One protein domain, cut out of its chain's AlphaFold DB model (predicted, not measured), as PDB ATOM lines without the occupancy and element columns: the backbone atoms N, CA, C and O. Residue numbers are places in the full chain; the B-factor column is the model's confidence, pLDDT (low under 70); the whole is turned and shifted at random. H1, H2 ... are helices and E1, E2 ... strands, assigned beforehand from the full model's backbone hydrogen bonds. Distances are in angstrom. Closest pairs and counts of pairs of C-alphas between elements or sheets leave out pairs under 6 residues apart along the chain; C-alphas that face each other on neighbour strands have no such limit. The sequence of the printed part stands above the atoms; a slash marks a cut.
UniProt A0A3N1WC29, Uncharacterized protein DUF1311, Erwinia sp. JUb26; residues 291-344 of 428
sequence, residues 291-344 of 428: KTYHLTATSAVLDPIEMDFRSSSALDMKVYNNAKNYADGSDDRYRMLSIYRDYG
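AT A GLANCE: This is residues 291 to 344 of the 428 residues of the protein "Uncharacterized protein DUF1311" of Erwinia sp. JUb26 (UniProt A0A3N1WC29). A long strand hairpin, E1 and E2, has a helical hairpin, H1 and H2, packed over one of its faces, while its other face is bare. H1 and H2 run opposite ways at a shallow tilt, and both come near both strands. The 54 printed residues include two named strands followed by two named helices, in the order E1, E2, H1, H2; the sheet, E1 - E2, is antiparallel and the class is mixed, helices and strands. The whole is compact, with a radius of gyration of the C-alphas of 10.4 A, and elongated, spanning 33 by 21 by 14 A.

HOW THE PARTS SIT: E1, residues 292 to 297, and E2, residues 305 to 310, form an antiparallel hairpin, with 159 degrees between their directions. N 293 and O 309 are 2.8 A apart and N 307 and O 295 are 2.9 A apart, both within hydrogen-bond range. H1, residues 314 to 323, comes closest to E2 at the C-alphas of Phe 309 and Asp 316, 5.1 A apart. H2, residues 331 to 343, comes closest to E1 at the C-alphas of Ala 297 and Tyr 334, 5.0 A apart. H1 and H2 touch, their closest C-alphas being those of Ala 323 and Arg 333 at 5.3 A; this helical hairpin has a shallow tilt of 24 degrees, opposite ways. In H1 and H2 every O i to N i+4 pair is within hydrogen-bond range.

IN THESE COORDINATES: E1 begins at C-alpha 292 (172.871, 164.873, 214.597) and is 16.8 A long; E2 is 16.5 A long. H1 measures 14.3 A. H2, 17.5 A long, ends at C-alpha 343 (192.479, 166.190, 208.910).

THE WHOLE: The two C-alphas farthest apart, those of Val 301 and Ser 312, are 33.0 A apart. The printed part has no cut. The link from E2 to H1 is tight, and those from E1 to E2 and from H1 to H2 are short. Mean pLDDT of the printed part is 82.2; residues 299 to 304 are under 70.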
ATOM      1  N   LYS A 291     171.564 162.344 218.562       90.38
ATOM      2  CA  LYS A 291     171.243 163.548 217.793       90.38
ATOM      3  C   LYS A 291     172.364 163.875 216.813       90.38
ATOM      4  O   LYS A 291     173.542 163.758 217.174       90.38
ATOM      5  N   THR A 292     171.978 164.336 215.629       88.12
ATOM      6  CA  THR A 292     172.871 164.873 214.597       88.12
ATOM      7  C   THR A 292     172.649 166.377 214.483       88.12
ATOM      8  O   THR A 292     171.507 166.836 214.457       88.12
ATOM      9  N   TYR A 293     173.733 167.141 214.426       87.94
ATOM     10  CA  TYR A 293     173.730 168.590 214.243       87.94
ATOM     11  C   TYR A 293     174.374 168.937 212.911       87.94
ATOM     12  O   TYR A 293     175.374 168.331 212.552       87.94
ATOM     13  N   HIS A 294     173.838 169.933 212.215       88.25
ATOM     14  CA  HIS A 294     174.324 170.341 210.902       88.25
ATOM     15  C   HIS A 294     174.952 171.739 210.966       88.25
ATOM     16  O   HIS A 294     174.413 172.623 211.642       88.25
ATOM     17  N   LEU A 295     176.074 171.948 210.272       87.38
ATOM     18  CA  LEU A 295     176.634 173.277 210.005       87.38
ATOM     19  C   LEU A 295     177.087 173.410 208.557       87.38
ATOM     20  O   LEU A 295     177.655 172.486 207.976       87.38
ATOM     21  N   THR A 296     176.924 174.630 208.056       82.12
ATOM     22  CA  THR A 296     177.470 175.111 206.793       82.12
ATOM     23  C   THR A 296     178.582 176.126 207.056       82.12
ATOM     24  O   THR A 296     178.498 176.936 207.992       82.12
ATOM     25  N   ALA A 297     179.624 176.095 206.229       77.81
ATOM     26  CA  ALA A 297     180.576 177.186 206.082       77.81
ATOM     27  C   ALA A 297     180.716 177.552 204.607       77.81
ATOM     28  O   ALA A 297     181.309 176.822 203.818       77.81
ATOM     29  N   THR A 298     180.160 178.697 204.247       72.44
ATOM     30  CA  THR A 298     180.261 179.300 202.920       72.44
ATOM     31  C   THR A 298     181.537 180.138 202.796       72.44
ATOM     32  O   THR A 298     182.077 180.627 203.788       72.44
ATOM     33  N   SER A 299     182.045 180.292 201.574       67.00
ATOM     34  CA  SER A 299     183.147 181.195 201.231       67.00
ATOM     35  C   SER A 299     182.842 181.865 199.892       67.00
ATOM     36  O   SER A 299     182.133 181.310 199.057       67.00
ATOM     37  N   ALA A 300     183.370 183.070 199.673       55.41
ATOM     38  CA  ALA A 300     183.184 183.805 198.421       55.41
ATOM     39  C   ALA A 300     184.009 183.241 197.246       55.41
ATOM     40  O   ALA A 300     183.770 183.605 196.097       55.41
ATOM     41  N   VAL A 301     185.005 182.402 197.539       45.03
ATOM     42  CA  VAL A 301     186.010 181.910 196.579       45.03
ATOM     43  C   VAL A 301     186.248 180.404 196.665       45.03
ATOM     44  O   VAL A 301     186.890 179.851 195.778       45.03
ATOM     45  N   LEU A 302     185.760 179.745 197.717       49.06
ATOM     46  CA  LEU A 302     185.968 178.322 197.970       49.06
ATOM     47  C   LEU A 302     184.622 177.606 198.138       49.06
ATOM     48  O   LEU A 302     183.638 178.222 198.551       49.06
ATOM     49  N   ASP A 303     184.593 176.309 197.835       58.62
ATOM     50  CA  ASP A 303     183.371 175.504 197.879       58.62
ATOM     51  C   ASP A 303     182.755 175.460 199.285       58.62
ATOM     52  O   ASP A 303     183.464 175.200 200.256       58.62
ATOM     53  N   PRO A 304     181.434 175.650 199.433       59.78
ATOM     54  CA  PRO A 304     180.795 175.583 200.738       59.78
ATOM     55  C   PRO A 304     180.988 174.206 201.391       59.78
ATOM     56  O   PRO A 304     180.881 173.159 200.752       59.78
ATOM     57  N   ILE A 305     181.266 174.215 202.692       70.94
ATOM     58  CA  ILE A 305     181.457 173.009 203.496       70.94
ATOM     59  C   ILE A 305     180.172 172.729 204.262       70.94
ATOM     60  O   ILE A 305     179.784 173.522 205.117       70.94
ATOM     61  N   GLU A 306     179.555 171.582 204.002       82.75
ATOM     62  CA  GLU A 306     178.408 171.074 204.756       82.75
ATOM     63  C   GLU A 306     178.844 169.876 205.601       82.75
ATOM     64  O   GLU A 306     179.467 168.940 205.091       82.75
ATOM     65  N   MET A 307     178.554 169.900 206.902       78.50
ATOM     66  CA  MET A 307     178.958 168.829 207.811       78.50
ATOM     67  C   MET A 307     177.919 168.497 208.870       78.50
ATOM     68  O   MET A 307     177.300 169.377 209.472       78.50
ATOM     69  N   ASP A 308     177.840 167.196 209.149       87.12
ATOM     70  CA  ASP A 308     177.043 166.611 210.216       87.12
ATOM     71  C   ASP A 308     177.926 166.204 211.402       87.12
ATOM     72  O   ASP A 308     178.968 165.564 211.246       87.12
ATOM     73  N   PHE A 309     177.465 166.537 212.604       87.69
ATOM     74  CA  PHE A 309     178.138 166.327 213.882       87.69
ATOM     75  C   PHE A 309     177.271 165.450 214.777       87.69
ATOM     76  O   PHE A 309     176.100 165.753 215.022       87.69
ATOM     77  N   ARG A 310     177.828 164.357 215.290       87.12
ATOM     78  CA  ARG A 310     177.109 163.408 216.146       87.12
ATOM     79  C   ARG A 310     177.275 163.784 217.612       87.12
ATOM     80  O   ARG A 310     178.388 163.879 218.116       87.12
ATOM     81  N   SER A 311     176.158 163.867 218.332       89.12
ATOM     82  CA  SER A 311     176.136 164.065 219.794       89.12
ATOM     83  C   SER A 311     176.924 163.018 220.588       89.12
ATOM     84  O   SER A 311     177.312 163.283 221.722       89.12
ATOM     85  N   SER A 312     177.166 161.839 220.009       87.88
ATOM     86  CA  SER A 312     177.948 160.762 220.618       87.88
ATOM     87  C   SER A 312     179.470 160.940 220.506       87.88
ATOM     88  O   SER A 312     180.199 160.196 221.156       87.88
ATOM     89  N   SER A 313     179.961 161.896 219.708       87.94
ATOM     90  CA  SER A 313     181.390 162.182 219.530       87.94
ATOM     91  C   SER A 313     181.774 163.458 220.285       87.94
ATOM     92  O   SER A 313     181.270 164.547 220.001       87.94
ATOM     93  N   ALA A 314     182.681 163.330 221.260       88.50
ATOM     94  CA  ALA A 314     183.185 164.471 222.028       88.50
ATOM     95  C   ALA A 314     183.880 165.498 221.117       88.50
ATOM     96  O   ALA A 314     183.629 166.698 221.242       88.50
ATOM     97  N   LEU A 315     184.662 165.016 220.145       88.88
ATOM     98  CA  LEU A 315     185.343 165.851 219.161       88.88
ATOM     99  C   LEU A 315     184.358 166.536 218.202       88.88
ATOM    100  O   LEU A 315     184.496 167.736 217.964       88.88
ATOM    101  N   ASP A 316     183.325 165.832 217.718       90.56
ATOM    102  CA  ASP A 316     182.280 166.435 216.870       90.56
ATOM    103  C   ASP A 316     181.618 167.600 217.605       90.56
ATOM    104  O   ASP A 316     181.488 168.697 217.064       90.56
ATOM    105  N   MET A 317     181.239 167.388 218.867       92.50
ATOM    106  CA  MET A 317     180.588 168.425 219.657       92.50
ATOM    107  C   MET A 317     181.543 169.566 220.021       92.50
ATOM    108  O   MET A 317     181.104 170.715 220.066       92.50
ATOM    109  N   LYS A 318     182.837 169.298 220.233       91.88
ATOM    110  CA  LYS A 318     183.875 170.326 220.428       91.88
ATOM    111  C   LYS A 318     183.992 171.222 219.193       91.88
ATOM    112  O   LYS A 318     183.949 172.445 219.325       91.88
ATOM    113  N   VAL A 319     184.075 170.633 217.999       91.75
ATOM    114  CA  VAL A 319     184.175 171.374 216.730       91.75
ATOM    115  C   VAL A 319     182.881 172.125 216.428       91.75
ATOM    116  O   VAL A 319     182.936 173.329 216.183       91.75
ATOM    117  N   TYR A 320     181.722 171.468 216.531       93.88
ATOM    118  CA  TYR A 320     180.410 172.092 216.332       93.88
ATOM    119  C   TYR A 320     180.211 173.304 217.247       93.88
ATOM    120  O   TYR A 320     179.852 174.389 216.790       93.88
ATOM    121  N   ASN A 321     180.471 173.142 218.549       93.62
ATOM    122  CA  ASN A 321     180.276 174.211 219.524       93.62
ATOM    123  C   ASN A 321     181.237 175.385 219.329       93.62
ATOM    124  O   ASN A 321     180.888 176.492 219.731       93.62
ATOM    125  N   ASN A 322     182.406 175.160 218.730       92.75
ATOM    126  CA  ASN A 322     183.334 176.226 218.371       92.75
ATOM    127  C   ASN A 322     182.881 176.934 217.081       92.75
ATOM    128  O   ASN A 322     182.626 178.137 217.087       92.75
ATOM    129  N   ALA A 323     182.671 176.174 216.003       90.06
ATOM    130  CA  ALA A 323     182.334 176.700 214.680       90.06
ATOM    131  C   ALA A 323     180.997 177.461 214.649       90.06
ATOM    132  O   ALA A 323     180.870 178.465 213.944       90.06
ATOM    133  N   LYS A 324     180.005 177.041 215.450       92.94
ATOM    134  CA  LYS A 324     178.699 177.718 215.519       92.94
ATOM    135  C   LYS A 324     178.773 179.156 216.049       92.94
ATOM    136  O   LYS A 324     177.845 179.918 215.802       92.94
ATOM    137  N   ASN A 325     179.840 179.522 216.769       93.69
ATOM    138  CA  ASN A 325     180.007 180.869 217.331       93.69
ATOM    139  C   ASN A 325     180.456 181.899 216.286       93.69
ATOM    140  O   ASN A 325     180.360 183.099 216.528       93.69
ATOM    141  N   TYR A 326     180.933 181.437 215.133       90.00
ATOM    142  CA  TYR A 326     181.319 182.279 214.007       90.00
ATOM    143  C   TYR A 326     180.168 182.360 213.010       90.00
ATOM    144  O   TYR A 326     179.384 181.419 212.906       90.00
ATOM    145  N   ALA A 327     180.049 183.463 212.275       86.56
ATOM    146  CA  ALA A 327     179.023 183.604 211.244       86.56
ATOM    147  C   ALA A 327     179.273 182.646 210.065       86.56
ATOM    148  O   ALA A 327     180.421 182.313 209.755       86.56
ATOM    149  N   ASP A 328     178.202 182.227 209.389       80.56
ATOM    150  CA  ASP A 328     178.346 181.621 208.063       80.56
ATOM    151  C   ASP A 328     178.941 182.662 207.095       80.56
ATOM    152  O   ASP A 328     178.626 183.849 207.199       80.56
ATOM    153  N   GLY A 329     179.850 182.235 206.221       72.75
ATOM    154  CA  GLY A 329     180.625 183.120 205.348       72.75
ATOM    155  C   GLY A 329     181.911 183.672 205.969       72.75
ATOM    156  O   GLY A 329     182.655 184.370 205.285       72.75
ATOM    157  N   SER A 330     182.184 183.396 207.253       83.94
ATOM    158  CA  SER A 330     183.438 183.822 207.889       83.94
ATOM    159  C   SER A 330     184.598 182.883 207.562       83.94
ATOM    160  O   SER A 330     184.460 181.657 207.628       83.94
ATOM    161  N   ASP A 331     185.767 183.472 207.297       72.62
ATOM    162  CA  ASP A 331     187.010 182.731 207.058       72.62
ATOM    163  C   ASP A 331     187.359 181.815 208.241       72.62
ATOM    164  O   ASP A 331     187.814 180.690 208.039       72.62
ATOM    165  N   ASP A 332     187.078 182.255 209.474       84.25
ATOM    166  CA  ASP A 332     187.286 181.458 210.684       84.25
ATOM    167  C   ASP A 332     186.430 180.190 210.680       84.25
ATOM    168  O   ASP A 332     186.963 179.090 210.846       84.25
ATOM    169  N   ARG A 333     185.114 180.304 210.437       85.38
ATOM    170  CA  ARG A 333     184.239 179.124 210.369       85.38
ATOM    171  C   ARG A 333     184.694 178.186 209.255       85.38
ATOM    172  O   ARG A 333     184.795 176.980 209.480       85.38
ATOM    173  N   TYR A 334     184.995 178.738 208.083       80.94
ATOM    174  CA  TYR A 334     185.433 177.970 206.923       80.94
ATOM    175  C   TYR A 334     186.719 177.194 207.208       80.94
ATOM    176  O   TYR A 334     186.784 175.989 206.971       80.94
ATOM    177  N   ARG A 335     187.715 177.853 207.806       83.88
ATOM    178  CA  ARG A 335     188.984 177.240 208.206       83.88
ATOM    179  C   ARG A 335     188.798 176.133 209.240       83.88
ATOM    180  O   ARG A 335     189.431 175.086 209.139       83.88
ATOM    181  N   MET A 336     187.949 176.347 210.243       85.50
ATOM    182  CA  MET A 336     187.679 175.326 211.261       85.50
ATOM    183  C   MET A 336     187.059 174.075 210.648       85.50
ATOM    184  O   MET A 336     187.470 172.957 210.967       85.50
ATOM    185  N   LEU A 337     186.074 174.271 209.772       83.19
ATOM    186  CA  LEU A 337     185.366 173.176 209.131       83.19
ATOM    187  C   LEU A 337     186.237 172.459 208.088       83.19
ATOM    188  O   LEU A 337     186.184 171.234 208.024       83.19
ATOM    189  N   SER A 338     187.087 173.164 207.336       77.44
ATOM    190  CA  SER A 338     188.010 172.534 206.379       77.44
ATOM    191  C   SER A 338     189.066 171.681 207.076       77.44
ATOM    192  O   SER A 338     189.254 170.526 206.706       77.44
ATOM    193  N   ILE A 339     189.678 172.191 208.149       82.19
ATOM    194  CA  ILE A 339     190.657 171.429 208.936       82.19
ATOM    195  C   ILE A 339     190.015 170.177 209.530       82.19
ATOM    196  O   ILE A 339     190.599 169.094 209.470       82.19
ATOM    197  N   TYR A 340     188.799 170.297 210.070       86.94
ATOM    198  CA  TYR A 340     188.109 169.140 210.629       86.94
ATOM    199  C   TYR A 340     187.719 168.108 209.562       86.94
ATOM    200  O   TYR A 340     187.854 166.907 209.793       86.94
ATOM    201  N   ARG A 341     187.268 168.559 208.386       87.19
ATOM    202  CA  ARG A 341     186.922 167.697 207.248       87.19
ATOM    203  C   ARG A 341     188.139 166.932 206.725       87.19
ATOM    204  O   ARG A 341     188.035 165.728 206.518       87.19
ATOM    205  N   ASP A 342     189.256 167.631 206.533       79.88
ATOM    206  CA  ASP A 342     190.417 167.119 205.796       79.88
ATOM    207  C   ASP A 342     191.407 166.366 206.694       79.88
ATOM    208  O   ASP A 342     192.074 165.440 206.239       79.88
ATOM    209  N   TYR A 343     191.496 166.744 207.972       82.69
ATOM    210  CA  TYR A 343     192.479 166.190 208.910       82.69
ATOM    211  C   TYR A 343     191.853 165.562 210.154       82.69
ATOM    212  O   TYR A 343     192.562 164.948 210.949       82.69
ATOM    213  N   GLY A 344     190.541 165.714 210.358       84.62
ATOM    214  CA  GLY A 344     189.844 165.048 211.456       84.62
ATOM    215  C   GLY A 344     190.234 165.532 212.851       84.62
ATOM    216  O   GLY A 344     190.006 164.825 213.826       84.62
TER     217      GLY A 344